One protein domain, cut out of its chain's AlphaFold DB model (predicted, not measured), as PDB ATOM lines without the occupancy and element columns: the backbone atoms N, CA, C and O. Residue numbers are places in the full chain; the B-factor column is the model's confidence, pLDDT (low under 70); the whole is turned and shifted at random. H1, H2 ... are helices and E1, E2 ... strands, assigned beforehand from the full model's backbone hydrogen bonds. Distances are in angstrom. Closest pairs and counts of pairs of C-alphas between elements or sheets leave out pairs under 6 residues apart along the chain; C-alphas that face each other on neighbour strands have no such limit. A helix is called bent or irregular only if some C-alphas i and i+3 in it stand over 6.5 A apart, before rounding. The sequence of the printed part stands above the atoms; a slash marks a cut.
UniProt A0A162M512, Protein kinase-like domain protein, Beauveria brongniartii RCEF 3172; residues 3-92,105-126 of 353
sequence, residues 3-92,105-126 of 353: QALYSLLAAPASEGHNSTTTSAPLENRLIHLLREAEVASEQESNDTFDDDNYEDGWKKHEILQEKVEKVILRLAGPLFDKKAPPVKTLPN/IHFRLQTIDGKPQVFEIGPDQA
ATOM      1  N   GLN A   3      16.666  32.276  18.983       68.50
ATOM      2  CA  GLN A   3      17.304  31.520  17.904       68.50
ATOM      3  C   GLN A   3      17.449  30.057  18.320       68.50
ATOM      4  O   GLN A   3      17.839  29.759  19.452       68.50
ATOM      5  N   ALA A   4      17.128  29.153  17.400       68.88
ATOM      6  CA  ALA A   4      17.412  27.736  17.555       68.88
ATOM      7  C   ALA A   4      18.853  27.453  17.113       68.88
ATOM      8  O   ALA A   4      19.259  27.843  16.022       68.88
ATOM      9  N   LEU A   5      19.610  26.763  17.960       66.31
ATOM     10  CA  LEU A   5      20.936  26.239  17.654       66.31
ATOM     11  C   LEU A   5      20.887  24.720  17.756       66.31
ATOM     12  O   LEU A   5      20.298  24.186  18.695       66.31
ATOM     13  N   TYR A   6      21.532  24.016  16.834       69.12
ATOM     14  CA  TYR A   6      21.640  22.562  16.892       69.12
ATOM     15  C   TYR A   6      23.081  22.129  17.162       69.12
ATOM     16  O   TYR A   6      24.043  22.805  16.811       69.12
ATOM     17  N   SER A   7      23.230  20.994  17.834       74.31
ATOM     18  CA  SER A   7      24.503  20.329  18.089       74.31
ATOM     19  C   SER A   7      24.456  18.912  17.539       74.31
ATOM     20  O   SER A   7      23.484  18.181  17.746       74.31
ATOM     21  N   LEU A   8      25.535  18.527  16.866       71.44
ATOM     22  CA  LEU A   8      25.775  17.168  16.399       71.44
ATOM     23  C   LEU A   8      26.838  16.536  17.296       71.44
ATOM     24  O   LEU A   8      27.903  17.114  17.500       71.44
ATOM     25  N   LEU A   9      26.542  15.360  17.839       74.81
ATOM     26  CA  LEU A   9      27.514  14.530  18.546       74.81
ATOM     27  C   LEU A   9      27.685  13.246  17.757       74.81
ATOM     28  O   LEU A   9      26.692  12.666  17.327       74.81
ATOM     29  N   ALA A  10      28.930  12.814  17.562       72.25
ATOM     30  CA  ALA A  10      29.179  11.555  16.884       72.25
ATOM     31  C   ALA A  10      28.606  10.403  17.719       72.25
ATOM     32  O   ALA A  10      28.906  10.278  18.908       72.25
ATOM     33  N   ALA A  11      27.792   9.559  17.093       72.56
ATOM     34  CA  ALA A  11      27.369   8.305  17.688       72.56
ATOM     35  C   ALA A  11      28.568   7.343  17.734       72.56
ATOM     36  O   ALA A  11      29.311   7.264  16.743       72.56
ATOM     37  N   PRO A  12      28.765   6.605  18.844       62.88
ATOM     38  CA  PRO A  12      29.828   5.614  18.939       62.88
ATOM     39  C   PRO A  12      29.695   4.591  17.808       62.88
ATOM     40  O   PRO A  12      28.585   4.188  17.446       62.88
ATOM     41  N   ALA A  13      30.828   4.185  17.229       55.19
ATOM     42  CA  ALA A  13      30.844   3.093  16.269       55.19
ATOM     43  C   ALA A  13      30.297   1.842  16.965       55.19
ATOM     44  O   ALA A  13      30.699   1.533  18.085       55.19
ATOM     45  N   SER A  14      29.361   1.139  16.329       51.97
ATOM     46  CA  SER A  14      28.876  -0.134  16.849       51.97
ATOM     47  C   SER A  14      30.033  -1.135  16.831       51.97
ATOM     48  O   SER A  14      30.362  -1.690  15.779       51.97
ATOM     49  N   GLU A  15      30.677  -1.351  17.973       41.25
ATOM     50  CA  GLU A  15      31.574  -2.483  18.160       41.25
ATOM     51  C   GLU A  15      30.742  -3.771  18.136       41.25
ATOM     52  O   GLU A  15      30.014  -4.080  19.072       41.25
ATOM     53  N   GLY A  16      30.846  -4.515  17.032       41.28
ATOM     54  CA  GLY A  16      30.426  -5.913  16.953       41.28
ATOM     55  C   GLY A  16      28.940  -6.150  16.669       41.28
ATOM     56  O   GLY A  16      28.111  -6.187  17.566       41.28
ATOM     57  N   HIS A  17      28.615  -6.445  15.411       36.25
ATOM     58  CA  HIS A  17      28.261  -7.809  14.999       36.25
ATOM     59  C   HIS A  17      27.959  -7.855  13.498       36.25
ATOM     60  O   HIS A  17      27.280  -6.995  12.942       36.25
ATOM     61  N   ASN A  18      28.492  -8.890  12.847       45.84
ATOM     62  CA  ASN A  18      28.261  -9.220  11.448       45.84
ATOM     63  C   ASN A  18      26.760  -9.345  11.143       45.84
ATOM     64  O   ASN A  18      26.171 -10.398  11.369       45.84
ATOM     65  N   SER A  19      26.165  -8.311  10.553       37.34
ATOM     66  CA  SER A  19      25.031  -8.455   9.641       37.34
ATOM     67  C   SER A  19      24.912  -7.215   8.762       37.34
ATOM     68  O   SER A  19      24.889  -6.085   9.240       37.34
ATOM     69  N   THR A  20      24.862  -7.470   7.464       44.28
ATOM     70  CA  THR A  20      24.578  -6.574   6.340       44.28
ATOM     71  C   THR A  20      23.680  -5.365   6.649       44.28
ATOM     72  O   THR A  20      22.594  -5.503   7.207       44.28
ATOM     73  N   THR A  21      24.115  -4.197   6.156       45.75
ATOM     74  CA  THR A  21      23.343  -2.950   5.959       45.75
ATOM     75  C   THR A  21      22.763  -2.264   7.202       45.75
ATOM     76  O   THR A  21      21.560  -2.047   7.288       45.75
ATOM     77  N   THR A  22      23.607  -1.783   8.115       50.28
ATOM     78  CA  THR A  22      23.247  -0.604   8.923       50.28
ATOM     79  C   THR A  22      24.001   0.602   8.374       50.28
ATOM     80  O   THR A  22      25.221   0.704   8.470       50.28
ATOM     81  N   SER A  23      23.284   1.505   7.697       63.84
ATOM     82  CA  SER A  23      23.858   2.788   7.285       63.84
ATOM     83  C   SER A  23      24.330   3.542   8.527       63.84
ATOM     84  O   SER A  23      23.594   3.570   9.513       63.84
ATOM     85  N   ALA A  24      25.508   4.173   8.469       73.50
ATOM     86  CA  ALA A  24      26.025   4.979   9.573       73.50
ATOM     87  C   ALA A  24      24.950   5.949  10.120       73.50
ATOM     88  O   ALA A  24      24.183   6.496   9.312       73.50
ATOM     89  N   PRO A  25      24.895   6.175  11.451       84.38
ATOM     90  CA  PRO A  25      23.954   7.106  12.074       84.38
ATOM     91  C   PRO A  25      23.936   8.464  11.369       84.38
ATOM     92  O   PRO A  25      24.967   8.925  10.862       84.38
ATOM     93  N   LEU A  26      22.765   9.102  11.317       85.69
ATOM     94  CA  LEU A  26      22.582  10.329  10.541       85.69
ATOM     95  C   LEU A  26      23.537  11.436  11.008       85.69
ATOM     96  O   LEU A  26      24.157  12.094  10.178       85.69
ATOM     97  N   GLU A  27      23.711  11.584  12.319       85.12
ATOM     98  CA  GLU A  27      24.650  12.514  12.944       85.12
ATOM     99  C   GLU A  27      26.083  12.341  12.421       85.12
ATOM    100  O   GLU A  27      26.718  13.333  12.076       85.12
ATOM    101  N   ASN A  28      26.571  11.108  12.252       86.19
ATOM    102  CA  ASN A  28      27.930  10.840  11.771       86.19
ATOM    103  C   ASN A  28      28.090  11.244  10.301       86.19
ATOM    104  O   ASN A  28      29.125  11.784   9.918       86.19
ATOM    105  N   ARG A  29      27.050  11.034   9.484       87.75
ATOM    106  CA  ARG A  29      27.033  11.457   8.074       87.75
ATOM    107  C   ARG A  29      27.035  12.978   7.942       87.75
ATOM    108  O   ARG A  29      27.745  13.509   7.097       87.75
ATOM    109  N   LEU A  30      26.264  13.673   8.779       88.44
ATOM    110  CA  LEU A  30      26.233  15.137   8.793       88.44
ATOM    111  C   LEU A  30      27.554  15.725   9.304       88.44
ATOM    112  O   LEU A  30      28.065  16.664   8.707       88.44
ATOM    113  N   ILE A  31      28.145  15.142  10.354       86.25
ATOM    114  CA  ILE A  31      29.476  15.535  10.846       86.25
ATOM    115  C   ILE A  31      30.535  15.346   9.757       86.25
ATOM    116  O   ILE A  31      31.418  16.187   9.620       86.25
ATOM    117  N   HIS A  32      30.456  14.270   8.972       87.75
ATOM    118  CA  HIS A  32      31.372  14.053   7.857       87.75
ATOM    119  C   HIS A  32      31.248  15.148   6.789       87.75
ATOM    120  O   HIS A  32      32.266  15.724   6.428       87.75
ATOM    121  N   LEU A  33      30.026  15.508   6.376       87.38
ATOM    122  CA  LEU A  33      29.797  16.615   5.435       87.38
ATOM    123  C   LEU A  33      30.328  17.955   5.964       87.38
ATOM    124  O   LEU A  33      30.915  18.713   5.204       87.38
ATOM    125  N   LEU A  34      30.152  18.241   7.260       85.31
ATOM    126  CA  LEU A  34      30.703  19.456   7.872       85.31
ATOM    127  C   LEU A  34      32.235  19.448   7.890       85.31
ATOM    128  O   LEU A  34      32.847  20.481   7.655       85.31
ATOM    129  N   ARG A  35      32.866  18.293   8.131       86.12
ATOM    130  CA  ARG A  35      34.327  18.163   8.039       86.12
ATOM    131  C   ARG A  35      34.824  18.335   6.609       86.12
ATOM    132  O   ARG A  35      35.847  18.970   6.413       86.12
ATOM    133  N   GLU A  36      34.119  17.784   5.624       86.19
ATOM    134  CA  GLU A  36      34.438  18.012   4.211       86.19
ATOM    135  C   GLU A  36      34.272  19.485   3.825       86.19
ATOM    136  O   GLU A  36      35.082  19.994   3.060       86.19
ATOM    137  N   ALA A  37      33.260  20.171   4.368       83.19
ATOM    138  CA  ALA A  37      33.078  21.606   4.174       83.19
ATOM    139  C   ALA A  37      34.253  22.400   4.762       83.19
ATOM    140  O   ALA A  37      34.775  23.285   4.093       83.19
ATOM    141  N   GLU A  38      34.699  22.058   5.973       81.00
ATOM    142  CA  GLU A  38      35.853  22.702   6.613       81.00
ATOM    143  C   GLU A  38      37.139  22.483   5.804       81.00
ATOM    144  O   GLU A  38      37.854  23.428   5.484       81.00
ATOM    145  N   VAL A  39      37.390  21.241   5.383       80.75
ATOM    146  CA  VAL A  39      38.542  20.905   4.537       80.75
ATOM    147  C   VAL A  39      38.471  21.639   3.196       80.75
ATOM    148  O   VAL A  39      39.496  22.108   2.717       80.75
ATOM    149  N   ALA A  40      37.282  21.778   2.600       76.06
ATOM    150  CA  ALA A  40      37.102  22.544   1.369       76.06
ATOM    151  C   ALA A  40      37.452  24.030   1.551       76.06
ATOM    152  O   ALA A  40      38.067  24.599   0.658       76.06
ATOM    153  N   SER A  41      37.127  24.631   2.701       69.69
ATOM    154  CA  SER A  41      37.547  26.004   3.023       69.69
ATOM    155  C   SER A  41      39.031  26.135   3.398       69.69
ATOM    156  O   SER A  41      39.579  27.230   3.328       69.69
ATOM    157  N   GLU A  42      39.698  25.049   3.802       66.81
ATOM    158  CA  GLU A  42      41.124  25.044   4.177       66.81
ATOM    159  C   GLU A  42      42.076  24.687   3.019       66.81
ATOM    160  O   GLU A  42      43.240  25.081   3.047       66.81
ATOM    161  N   GLN A  43      41.620  23.915   2.024       60.66
ATOM    162  CA  GLN A  43      42.443  23.415   0.909       60.66
ATOM    163  C   GLN A  43      42.702  24.436  -0.210       60.66
ATOM    164  O   GLN A  43      43.476  24.139  -1.118       60.66
ATOM    165  N   GLU A  44      42.102  25.624  -0.158       56.50
ATOM    166  CA  GLU A  44      42.350  26.676  -1.142       56.50
ATOM    167  C   GLU A  44      43.738  27.310  -0.947       56.50
ATOM    168  O   GLU A  44      43.994  28.069  -0.008       56.50
ATOM    169  N   SER A  45      44.647  26.978  -1.863       49.50
ATOM    170  CA  SER A  45      45.880  27.712  -2.135       49.50
ATOM    171  C   SER A  45      45.592  28.924  -3.023       49.50
ATOM    172  O   SER A  45      44.897  28.746  -4.009       49.50
ATOM    173  N   ASN A  46      46.155  30.094  -2.693       50.00
ATOM    174  CA  ASN A  46      46.627  31.218  -3.537       50.00
ATOM    175  C   ASN A  46      45.983  31.601  -4.892       50.00
ATOM    176  O   ASN A  46      46.592  32.384  -5.623       50.00
ATOM    177  N   ASP A  47      44.797  31.123  -5.252       51.00
ATOM    178  CA  ASP A  47      44.240  31.374  -6.581       51.00
ATOM    179  C   ASP A  47      43.578  32.761  -6.646       51.00
ATOM    180  O   ASP A  47      42.788  33.155  -5.781       51.00
ATOM    181  N   THR A  48      43.956  33.527  -7.673       52.69
ATOM    182  CA  THR A  48      43.617  34.947  -7.846       52.69
ATOM    183  C   THR A  48      42.318  35.138  -8.641       52.69
ATOM    184  O   THR A  48      41.822  34.217  -9.288       52.69
ATOM    185  N   PHE A  49      41.785  36.369  -8.645       47.59
ATOM    186  CA  PHE A  49      40.560  36.778  -9.362       47.59
ATOM    187  C   PHE A  49      40.517  36.396 -10.864       47.59
ATOM    188  O   PHE A  49      39.432  36.347 -11.442       47.59
ATOM    189  N   ASP A  50      41.666  36.114 -11.494       51.00
ATOM    190  CA  ASP A  50      41.796  35.845 -12.935       51.00
ATOM    191  C   ASP A  50      42.027  34.345 -13.296       51.00
ATOM    192  O   ASP A  50      42.248  34.027 -14.475       51.00
ATOM    193  N   ASP A  51      41.980  33.405 -12.335       54.91
ATOM    194  CA  ASP A  51      42.204  31.969 -12.608       54.91
ATOM    195  C   ASP A  51      40.956  31.246 -13.173       54.91
ATOM    196  O   ASP A  51      39.871  31.253 -12.590       54.91
ATOM    197  N   ASP A  52      41.122  30.565 -14.314       48.28
ATOM    198  CA  ASP A  52      40.076  29.767 -14.979       48.28
ATOM    199  C   ASP A  52      39.774  28.444 -14.275       48.28
ATOM    200  O   ASP A  52      38.754  27.812 -14.563       48.28
ATOM    201  N   ASN A  53      40.684  27.991 -13.413       45.75
ATOM    202  CA  ASN A  53      40.598  26.710 -12.727       45.75
ATOM    203  C   ASN A  53      40.213  26.860 -11.248       45.75
ATOM    204  O   ASN A  53      40.367  25.906 -10.488       45.75
ATOM    205  N   TYR A  54      39.695  28.036 -10.870       52.59
ATOM    206  CA  TYR A  54      39.168  28.341  -9.542       52.59
ATOM    207  C   TYR A  54      38.083  27.322  -9.147       52.59
ATOM    208  O   TYR A  54      36.919  27.410  -9.558       52.59
ATOM    209  N   GLU A  55      38.469  26.313  -8.361       52.94
ATOM    210  CA  GLU A  55      37.523  25.466  -7.644       52.94
ATOM    211  C   GLU A  55      37.150  26.212  -6.366       52.94
ATOM    212  O   GLU A  55      37.899  26.214  -5.399       52.94
ATOM    213  N   ASP A  56      35.990  26.861  -6.402       63.94
ATOM    214  CA  ASP A  56      35.427  27.631  -5.296       63.94
ATOM    215  C   ASP A  56      35.110  26.707  -4.103       63.94
ATOM    216  O   ASP A  56      34.000  26.186  -3.951       63.94
ATOM    217  N   GLY A  57      36.121  26.437  -3.288       63.59
ATOM    218  CA  GLY A  57      36.075  25.752  -2.007       63.59
ATOM    219  C   GLY A  57      35.133  26.438  -1.025       63.59
ATOM    220  O   GLY A  57      34.458  25.730  -0.280       63.59
ATOM    221  N   TRP A  58      34.950  27.761  -1.103       63.44
ATOM    222  CA  TRP A  58      33.880  28.484  -0.399       63.44
ATOM    223  C   TRP A  58      32.481  28.099  -0.880       63.44
ATOM    224  O   TRP A  58      31.621  27.756  -0.072       63.44
ATOM    225  N   LYS A  59      32.236  28.067  -2.188       69.06
ATOM    226  CA  LYS A  59      30.963  27.569  -2.737       69.06
ATOM    227  C   LYS A  59      30.765  26.087  -2.461       69.06
ATOM    228  O   LYS A  59      29.644  25.647  -2.222       69.06
ATOM    229  N   LYS A  60      31.831  25.288  -2.459       77.06
ATOM    230  CA  LYS A  60      31.785  23.878  -2.057       77.06
ATOM    231  C   LYS A  60      31.435  23.748  -0.575       77.06
ATOM    232  O   LYS A  60      30.566  22.944  -0.241       77.06
ATOM    233  N   HIS A  61      32.046  24.560   0.283       78.88
ATOM    234  CA  HIS A  61      31.739  24.685   1.704       78.88
ATOM    235  C   HIS A  61      30.273  25.076   1.913       78.88
ATOM    236  O   HIS A  61      29.557  24.368   2.617       78.88
ATOM    237  N   GLU A  62      29.788  26.115   1.228       78.38
ATOM    238  CA  GLU A  62      28.401  26.584   1.279       78.38
ATOM    239  C   GLU A  62      27.424  25.493   0.821       78.38
ATOM    240  O   GLU A  62      26.474  25.172   1.529       78.38
ATOM    241  N   ILE A  63      27.692  24.826  -0.307       82.88
ATOM    242  CA  ILE A  63      26.872  23.710  -0.805       82.88
ATOM    243  C   ILE A  63      26.815  22.563   0.214       82.88
ATOM    244  O   ILE A  63      25.771  21.922   0.382       82.88
ATOM    245  N   LEU A  64      27.935  22.240   0.865       85.81
ATOM    246  CA  LEU A  64      27.998  21.172   1.863       85.81
ATOM    247  C   LEU A  64      27.286  21.568   3.164       85.81
ATOM    248  O   LEU A  64      26.527  20.752   3.697       85.81
ATOM    249  N   GLN A  65      27.444  22.809   3.631       82.62
ATOM    250  CA  GLN A  65      26.695  23.351   4.766       82.62
ATOM    251  C   GLN A  65      25.189  23.376   4.485       82.62
ATOM    252  O   GLN A  65      24.414  22.837   5.274       82.62
ATOM    253  N   GLU A  66      24.768  23.877   3.322       85.94
ATOM    254  CA  GLU A  66      23.361  23.963   2.925       85.94
ATOM    255  C   GLU A  66      22.706  22.570   2.878       85.94
ATOM    256  O   GLU A  66      21.553  22.384   3.281       85.94
ATOM    257  N   LYS A  67      23.444  21.535   2.444       89.50
ATOM    258  CA  LYS A  67      22.972  20.139   2.509       89.50
ATOM    259  C   LYS A  67      22.691  19.701   3.945       89.50
ATOM    260  O   LYS A  67      21.676  19.040   4.181       89.50
ATOM    261  N   VAL A  68      23.568  20.042   4.890       87.75
ATOM    262  CA  VAL A  68      23.388  19.720   6.311       87.75
ATOM    263  C   VAL A  68      22.190  20.479   6.878       87.75
ATOM    264  O   VAL A  68      21.294  19.858   7.455       87.75
ATOM    265  N   GLU A  69      22.113  21.788   6.645       86.75
ATOM    266  CA  GLU A  69      21.014  22.641   7.105       86.75
ATOM    267  C   GLU A  69      19.657  22.169   6.581       86.75
ATOM    268  O   GLU A  69      18.715  22.020   7.359       86.75
ATOM    269  N   LYS A  70      19.553  21.827   5.290       89.50
ATOM    270  CA  LYS A  70      18.323  21.282   4.690       89.50
ATOM    271  C   LYS A  70      17.854  20.006   5.387       89.50
ATOM    272  O   LYS A  70      16.650  19.815   5.562       89.50
ATOM    273  N   VAL A  71      18.772  19.118   5.778       90.50
ATOM    274  CA  VAL A  71      18.418  17.897   6.520       90.50
ATOM    275  C   VAL A  71      17.915  18.248   7.920       90.50
ATOM    276  O   VAL A  71      16.870  17.739   8.333       90.50
ATOM    277  N   ILE A  72      18.607  19.143   8.627       88.81
ATOM    278  CA  ILE A  72      18.211  19.578   9.971       88.81
ATOM    279  C   ILE A  72      16.855  20.288   9.948       88.81
ATOM    280  O   ILE A  72      15.979  19.929  10.731       88.81
ATOM    281  N   LEU A  73      16.631  21.227   9.029       87.69
ATOM    282  CA  LEU A  73      15.367  21.953   8.895       87.69
ATOM    283  C   LEU A  73      14.196  21.021   8.568       87.69
ATOM    284  O   LEU A  73      13.108  21.200   9.108       87.69
ATOM    285  N   ARG A  74      14.403  19.977   7.755       90.31
ATOM    286  CA  ARG A  74      13.359  18.968   7.492       90.31
ATOM    287  C   ARG A  74      12.979  18.163   8.737       90.31
ATOM    288  O   ARG A  74      11.815  17.803   8.881       90.31
ATOM    289  N   LEU A  75      13.939  17.865   9.612       89.75
ATOM    290  CA  LEU A  75      13.709  17.068  10.823       89.75
ATOM    291  C   LEU A  75      13.183  17.903  11.993       89.75
ATOM    292  O   LEU A  75      12.281  17.477  12.709       89.75
ATOM    293  N   ALA A  76      13.769  19.079  12.200       89.19
ATOM    294  CA  ALA A  76      13.595  19.895  13.392       89.19
ATOM    295  C   ALA A  76      12.796  21.181  13.150       89.19
ATOM    296  O   ALA A  76      12.375  21.808  14.118       89.19
ATOM    297  N   GLY A  77      12.547  21.563  11.893       86.88
ATOM    298  CA  GLY A  77      11.855  22.802  11.519       86.88
ATOM    299  C   GLY A  77      10.553  23.044  12.288       86.88
ATOM    300  O   GLY A  77      10.444  24.080  12.935       86.88
ATOM    301  N   PRO A  78       9.616  22.076  12.367       89.38
ATOM    302  CA  PRO A  78       8.385  22.254  13.143       89.38
ATOM    303  C   PRO A  78       8.619  22.527  14.638       89.38
ATOM    304  O   PRO A  78       7.853  23.247  15.281       89.38
ATOM    305  N   LEU A  79       9.677  21.948  15.216       87.88
ATOM    306  CA  LEU A  79      10.061  22.188  16.606       87.88
ATOM    307  C   LEU A  79      10.708  23.571  16.768       87.88
ATOM    308  O   LEU A  79      10.407  24.265  17.742       87.88
ATOM    309  N   PHE A  80      11.546  23.981  15.812       88.81
ATOM    310  CA  PHE A  80      12.148  25.313  15.769       88.81
ATOM    311  C   PHE A  80      11.071  26.386  15.639       88.81
ATOM    312  O   PHE A  80      11.018  27.263  16.492       88.81
ATOM    313  N   ASP A  81      10.134  26.251  14.702       85.69
ATOM    314  CA  ASP A  81       9.022  27.190  14.511       85.69
ATOM    315  C   ASP A  81       8.167  27.342  15.775       85.69
ATOM    316  O   ASP A  81       7.708  28.434  16.111       85.69
ATOM    317  N   LYS A  82       7.982  26.255  16.533       87.25
ATOM    318  CA  LYS A  82       7.254  26.283  17.808       87.25
ATOM    319  C   LYS A  82       8.013  27.025  18.915       87.25
ATOM    320  O   LYS A  82       7.386  27.612  19.798       87.25
ATOM    321  N   LYS A  83       9.345  26.940  18.940       84.50
ATOM    322  CA  LYS A  83      10.191  27.377  20.071       84.50
ATOM    323  C   LYS A  83      10.867  28.732  19.838       84.50
ATOM    324  O   LYS A  83      10.986  29.530  20.775       84.50
ATOM    325  N   ALA A  84      11.267  28.977  18.600       81.31
ATOM    326  CA  ALA A  84      11.910  30.165  18.061       81.31
ATOM    327  C   ALA A  84      11.263  30.492  16.698       81.31
ATOM    328  O   ALA A  84      11.886  30.282  15.658       81.31
ATOM    329  N   PRO A  85       9.995  30.951  16.693       77.94
ATOM    330  CA  PRO A  85       9.270  31.217  15.457       77.94
ATOM    331  C   PRO A  85      10.017  32.233  14.584       77.94
ATOM    332  O   PRO A  85      10.560  33.206  15.124       77.94
ATOM    333  N   PRO A  86      10.010  32.058  13.251       69.50
ATOM    334  CA  PRO A  86      10.654  32.990  12.339       69.50
ATOM    335  C   PRO A  86      10.046  34.386  12.490       69.50
ATOM    336  O   PRO A  86       8.833  34.593  12.381       69.50
ATOM    337  N   VAL A  87      10.911  35.365  12.747       68.19
ATOM    338  CA  VAL A  87      10.520  36.762  12.927       68.19
ATOM    339  C   VAL A  87      10.373  37.397  11.545       68.19
ATOM    340  O   VAL A  87      11.349  37.811  10.934       68.19
ATOM    341  N   LYS A  88       9.138  37.460  11.028       67.00
ATOM    342  CA  LYS A  88       8.856  38.063   9.706       67.00
ATOM    343  C   LYS A  88       9.074  39.579   9.672       67.00
ATOM    344  O   LYS A  88       9.358  40.136   8.621       67.00
ATOM    345  N   THR A  89       8.884  40.244  10.810       70.19
ATOM    346  CA  THR A  89       9.090  41.688  10.988       70.19
ATOM    347  C   THR A  89       9.656  41.925  12.375       70.19
ATOM    348  O   THR A  89       9.243  41.248  13.321       70.19
ATOM    349  N   LEU A  90      10.603  42.858  12.499       73.56
ATOM    350  CA  LEU A  90      11.192  43.187  13.793       73.56
ATOM    351  C   LEU A  90      10.095  43.653  14.761       73.56
ATOM    352  O   LEU A  90       9.250  44.464  14.366       73.56
ATOM    353  N   PRO A  91      10.081  43.157  16.013       80.56
ATOM    354  CA  PRO A  91       9.129  43.615  17.009       80.56
ATOM    355  C   PRO A  91       9.185  45.135  17.154       80.56
ATOM    356  O   PRO A  91      10.264  45.726  17.224       80.56
ATOM    357  N   ASN A  92       8.017  45.772  17.225       81.25
ATOM    358  CA  ASN A  92       7.969  47.206  17.471       81.25
ATOM    359  C   ASN A  92       8.617  47.519  18.828       81.25
ATOM    360  O   ASN A  92       8.313  46.871  19.827       81.25
ATOM    361  N   ILE A 105      18.129  28.636  22.113       81.81
ATOM    362  CA  ILE A 105      17.548  27.333  22.456       81.81
ATOM    363  C   ILE A 105      18.398  26.273  21.773       81.81
ATOM    364  O   ILE A 105      18.563  26.310  20.556       81.81
ATOM    365  N   HIS A 106      18.952  25.354  22.557       83.88
ATOM    366  CA  HIS A 106      19.859  24.333  22.057       83.88
ATOM    367  C   HIS A 106      19.103  23.038  21.787       83.88
ATOM    368  O   HIS A 106      18.267  22.615  22.583       83.88
ATOM    369  N   PHE A 107      19.431  22.391  20.676       87.19
ATOM    370  CA  PHE A 107      18.886  21.100  20.289       87.19
ATOM    371  C   PHE A 107      20.010  20.111  19.996       87.19
ATOM    372  O   PHE A 107      21.080  20.499  19.526       87.19
ATOM    373  N   ARG A 108      19.763  18.824  20.223       88.44
ATOM    374  CA  ARG A 108      20.642  17.738  19.786       88.44
ATOM    375  C   ARG A 108      19.915  16.851  18.794       88.44
ATOM    376  O   ARG A 108      18.765  16.493  19.033       88.44
ATOM    377  N   LEU A 109      20.607  16.470  17.723       87.88
ATOM    378  CA  LEU A 109      20.213  15.343  16.881       87.88
ATOM    379  C   LEU A 109      20.879  14.071  17.412       87.88
ATOM    380  O   LEU A 109      22.093  14.056  17.614       87.88
ATOM    381  N   GLN A 110      20.099  13.012  17.602       86.75
ATOM    382  CA  GLN A 110      20.601  11.693  17.978       86.75
ATOM    383  C   GLN A 110      19.784  10.603  17.293       86.75
ATOM    384  O   GLN A 110      18.555  10.676  17.247       86.75
ATOM    385  N   THR A 111      20.451   9.563  16.809       87.25
ATOM    386  CA  THR A 111      19.783   8.349  16.347       87.25
ATOM    387  C   THR A 111      19.454   7.452  17.543       87.25
ATOM    388  O   THR A 111      20.346   6.998  18.257       87.25
ATOM    389  N   ILE A 112      18.165   7.178  17.756       83.69
ATOM    390  CA  ILE A 112      17.648   6.261  18.785       83.69
ATOM    391  C   ILE A 112      16.879   5.154  18.063       83.69
ATOM    392  O   ILE A 112      16.010   5.444  17.238       83.69
ATOM    393  N   ASP A 113      17.226   3.892  18.329       84.94
ATOM    394  CA  ASP A 113      16.635   2.709  17.683       84.94
ATOM    395  C   ASP A 113      16.628   2.794  16.143       84.94
ATOM    396  O   ASP A 113      15.642   2.492  15.469       84.94
ATOM    397  N   GLY A 114      17.737   3.281  15.573       82.06
ATOM    398  CA  GLY A 114      17.908   3.447  14.128       82.06
ATOM    399  C   GLY A 114      17.118   4.607  13.508       82.06
ATOM    400  O   GLY A 114      17.138   4.762  12.287       82.06
ATOM    401  N   LYS A 115      16.437   5.436  14.311       85.88
ATOM    402  CA  LYS A 115      15.668   6.597  13.838       85.88
ATOM    403  C   LYS A 115      16.255   7.911  14.360       85.88
ATOM    404  O   LYS A 115      16.472   8.032  15.566       85.88
ATOM    405  N   PRO A 116      16.476   8.918  13.497       88.38
ATOM    406  CA  PRO A 116      16.932  10.229  13.937       88.38
ATOM    407  C   PRO A 116      15.835  10.938  14.737       88.38
ATOM    408  O   PRO A 116      14.690  11.036  14.291       88.38
ATOM    409  N   GLN A 117      16.194  11.454  15.908       88.69
ATOM    410  CA  GLN A 117      15.327  12.246  16.775       88.69
ATOM    411  C   GLN A 117      16.032  13.535  17.191       88.69
ATOM    412  O   GLN A 117      17.255  13.574  17.325       88.69
ATOM    413  N   VAL A 118      15.248  14.592  17.405       89.44
ATOM    414  CA  VAL A 118      15.748  15.901  17.830       89.44
ATOM    415  C   VAL A 118      15.104  16.278  19.153       89.44
ATOM    416  O   VAL A 118      13.884  16.221  19.290       89.44
ATOM    417  N   PHE A 119      15.922  16.680  20.120       87.81
ATOM    418  CA  PHE A 119      15.465  17.075  21.447       87.81
ATOM    419  C   PHE A 119      16.109  18.377  21.892       87.81
ATOM    420  O   PHE A 119      17.252  18.674  21.553       87.81
ATOM    421  N   GLU A 120      15.346  19.160  22.649       88.44
ATOM    422  CA  GLU A 120      15.847  20.348  23.332       88.44
ATOM    423  C   GLU A 120      16.801  19.914  24.450       88.44
ATOM    424  O   GLU A 120      16.506  18.984  25.201       88.44
ATOM    425  N   ILE A 121      17.948  20.577  24.539       86.62
ATOM    426  CA  ILE A 121      18.984  20.321  25.535       86.62
ATOM    427  C   ILE A 121      19.322  21.603  26.291       86.62
ATOM    428  O   ILE A 121      19.109  22.715  25.802       86.62
ATOM    429  N   GLY A 122      19.903  21.441  27.478       81.56
ATOM    430  CA  GLY A 122      20.547  22.550  28.173       81.56
ATOM    431  C   GLY A 122      21.798  23.036  27.420       81.56
ATOM    432  O   GLY A 122      22.441  22.248  26.718       81.56
ATOM    433  N   PRO A 123      22.178  24.321  27.544       75.25
ATOM    434  CA  PRO A 123      23.394  24.854  26.923       75.25
ATOM    435  C   PRO A 123      24.673  24.150  27.409       75.25
ATOM    436  O   PRO A 123      25.639  24.056  26.663       75.25
ATOM    437  N   ASP A 124      24.668  23.616  28.631       77.44
ATOM    438  CA  ASP A 124      25.738  22.811  29.237       77.44
ATOM    439  C   ASP A 124      25.961  21.459  28.538       77.44
ATOM    440  O   ASP A 124      27.020  20.851  28.674       77.44
ATOM    441  N   GLN A 125      24.977  20.999  27.765       78.12
ATOM    442  CA  GLN A 125      25.002  19.725  27.051       78.12
ATOM    443  C   GLN A 125      25.362  19.868  25.563       78.12
ATOM    444  O   GLN A 125      25.437  18.864  24.845       78.12
ATOM    445  N   ALA A 126      25.522  21.093  25.061       76.94
ATOM    446  CA  ALA A 126      25.796  21.364  23.655       76.94
ATOM    447  C   ALA A 126      27.295  21.214  23.334       76.94
ATOM    448  O   ALA A 126      28.148  21.710  24.062       76.94
TER     449      ALA A 126
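What this domain is: This is residues 3 to 92 and 105 to 126 of the 353 residues of the protein "Protein kinase-like domain protein" of Beauveria brongniartii RCEF 3172 (UniProt A0A162M512). The model is shaped like a T: a helical hairpin of H1 and H2 makes the stem, and a small, strongly twisted sheet of E1, E2 and E3 lies across one end of it, with both helices on one face of the sheet as two layers. Residues 15 to 21 stick out as a loop at one end of the crossbar, residues 84 to 92 run toward its other end, and residues 48 to 53 stick out at the foot of the stem; H2 kinks sharply where it reaches the sheet. The printed part has 112 residues, with two named helices and three named strands in the order E1, H1, H2, E2, E3. The sheet has the order E1, E2, E3 and is mixed, and the class is mixed, helices and strands. The whole is loose, with a radius of gyration of the C-alphas of 18.0 A, and its outline is flat, spanning 59 by 50 by 25 A.

Where its parts are: The printed part begins with E1, residues 3 to 8, 16.7 A from first to last C-alpha, and C-alpha 3 lies at (17.304, 31.520, 17.904). After residues 9 to 25 comes H1, residues 26 to 42, 24.5 A long, from C-alpha 26 at (22.582, 10.329, 10.541). H2, residues 57 to 83, spans 34.1 A from first to last C-alpha. It has a kink of 72 degrees near residue 76 and is irregular, with C-alphas 75 and 78 lying 7.8 A apart. Beyond the cut, E2 takes residues 105 to 112, 21.4 A. E3, residues 115 to 121, is 18.3 A long and ends at C-alpha 121 at (18.984, 20.321, 25.535).

How they stand to each other: E1 and E3 are the edge strands and E2 is the inner one. E1 and E2 are parallel, with 33 degrees between their directions; N 5 and O 105 are 2.8 A apart and N 107 and O 5 are 2.8 A apart, both within hydrogen-bond range. E2 and E3 form an antiparallel hairpin at 153 degrees, with N 110 and O 117 at 2.9 A and N 119 and O 108 at 3.0 A, again within hydrogen-bond range. H1 is on the sheet through residues 26 to 31, at a height over the sheet of 8.9 A, and lies over none of the strands. The closest C-alphas of H1 and E1 are those of Glu 27 and Leu 8, 5.9 A apart. H2 is on the same face through residues 69 to 83, at a height over the sheet of 4.0 A, only just above the sheet's level. It lies over E2 and runs across the strands, at 85 degrees to E2 on the local plane. The closest C-alphas of H2 and E3 are those of Ala 76 and Val 118, 6.3 A apart; those of H2 and E1 are Phe 80 and Ala 4, 6.1 A apart. H1 and H2 form a helical hairpin and run opposite ways at a steep tilt of 36 degrees, only just steep. H2 touches H1 with residues 57 to 68 alone, and their closest C-alphas are those of Ala 37 and His 61, 4.2 A apart. Every O i to N i+4 pair is within hydrogen-bond range in H1, and 21 of 23 are in H2.

The domain as a whole: The two C-alphas farthest apart are those of Asn 18 and Asn 92, 60.3 A. Without residues 15 to 21 and 48 to 53, which stand free, the body spans 49 by 44 by 25 A. The links from E1 to H1, of 17 residues, and from H1 to H2, of 14 residues, are long; the link from E2 to E3 is tight. Residues 93 to 104 are not printed, and C-alphas 92 and 105 are 22.6 A apart across this cut. The mean pLDDT of the printed part is 74.2, and 38 residues are under 70: residues 3 to 6, 12 to 23, 41 to 59 and 86 to 88.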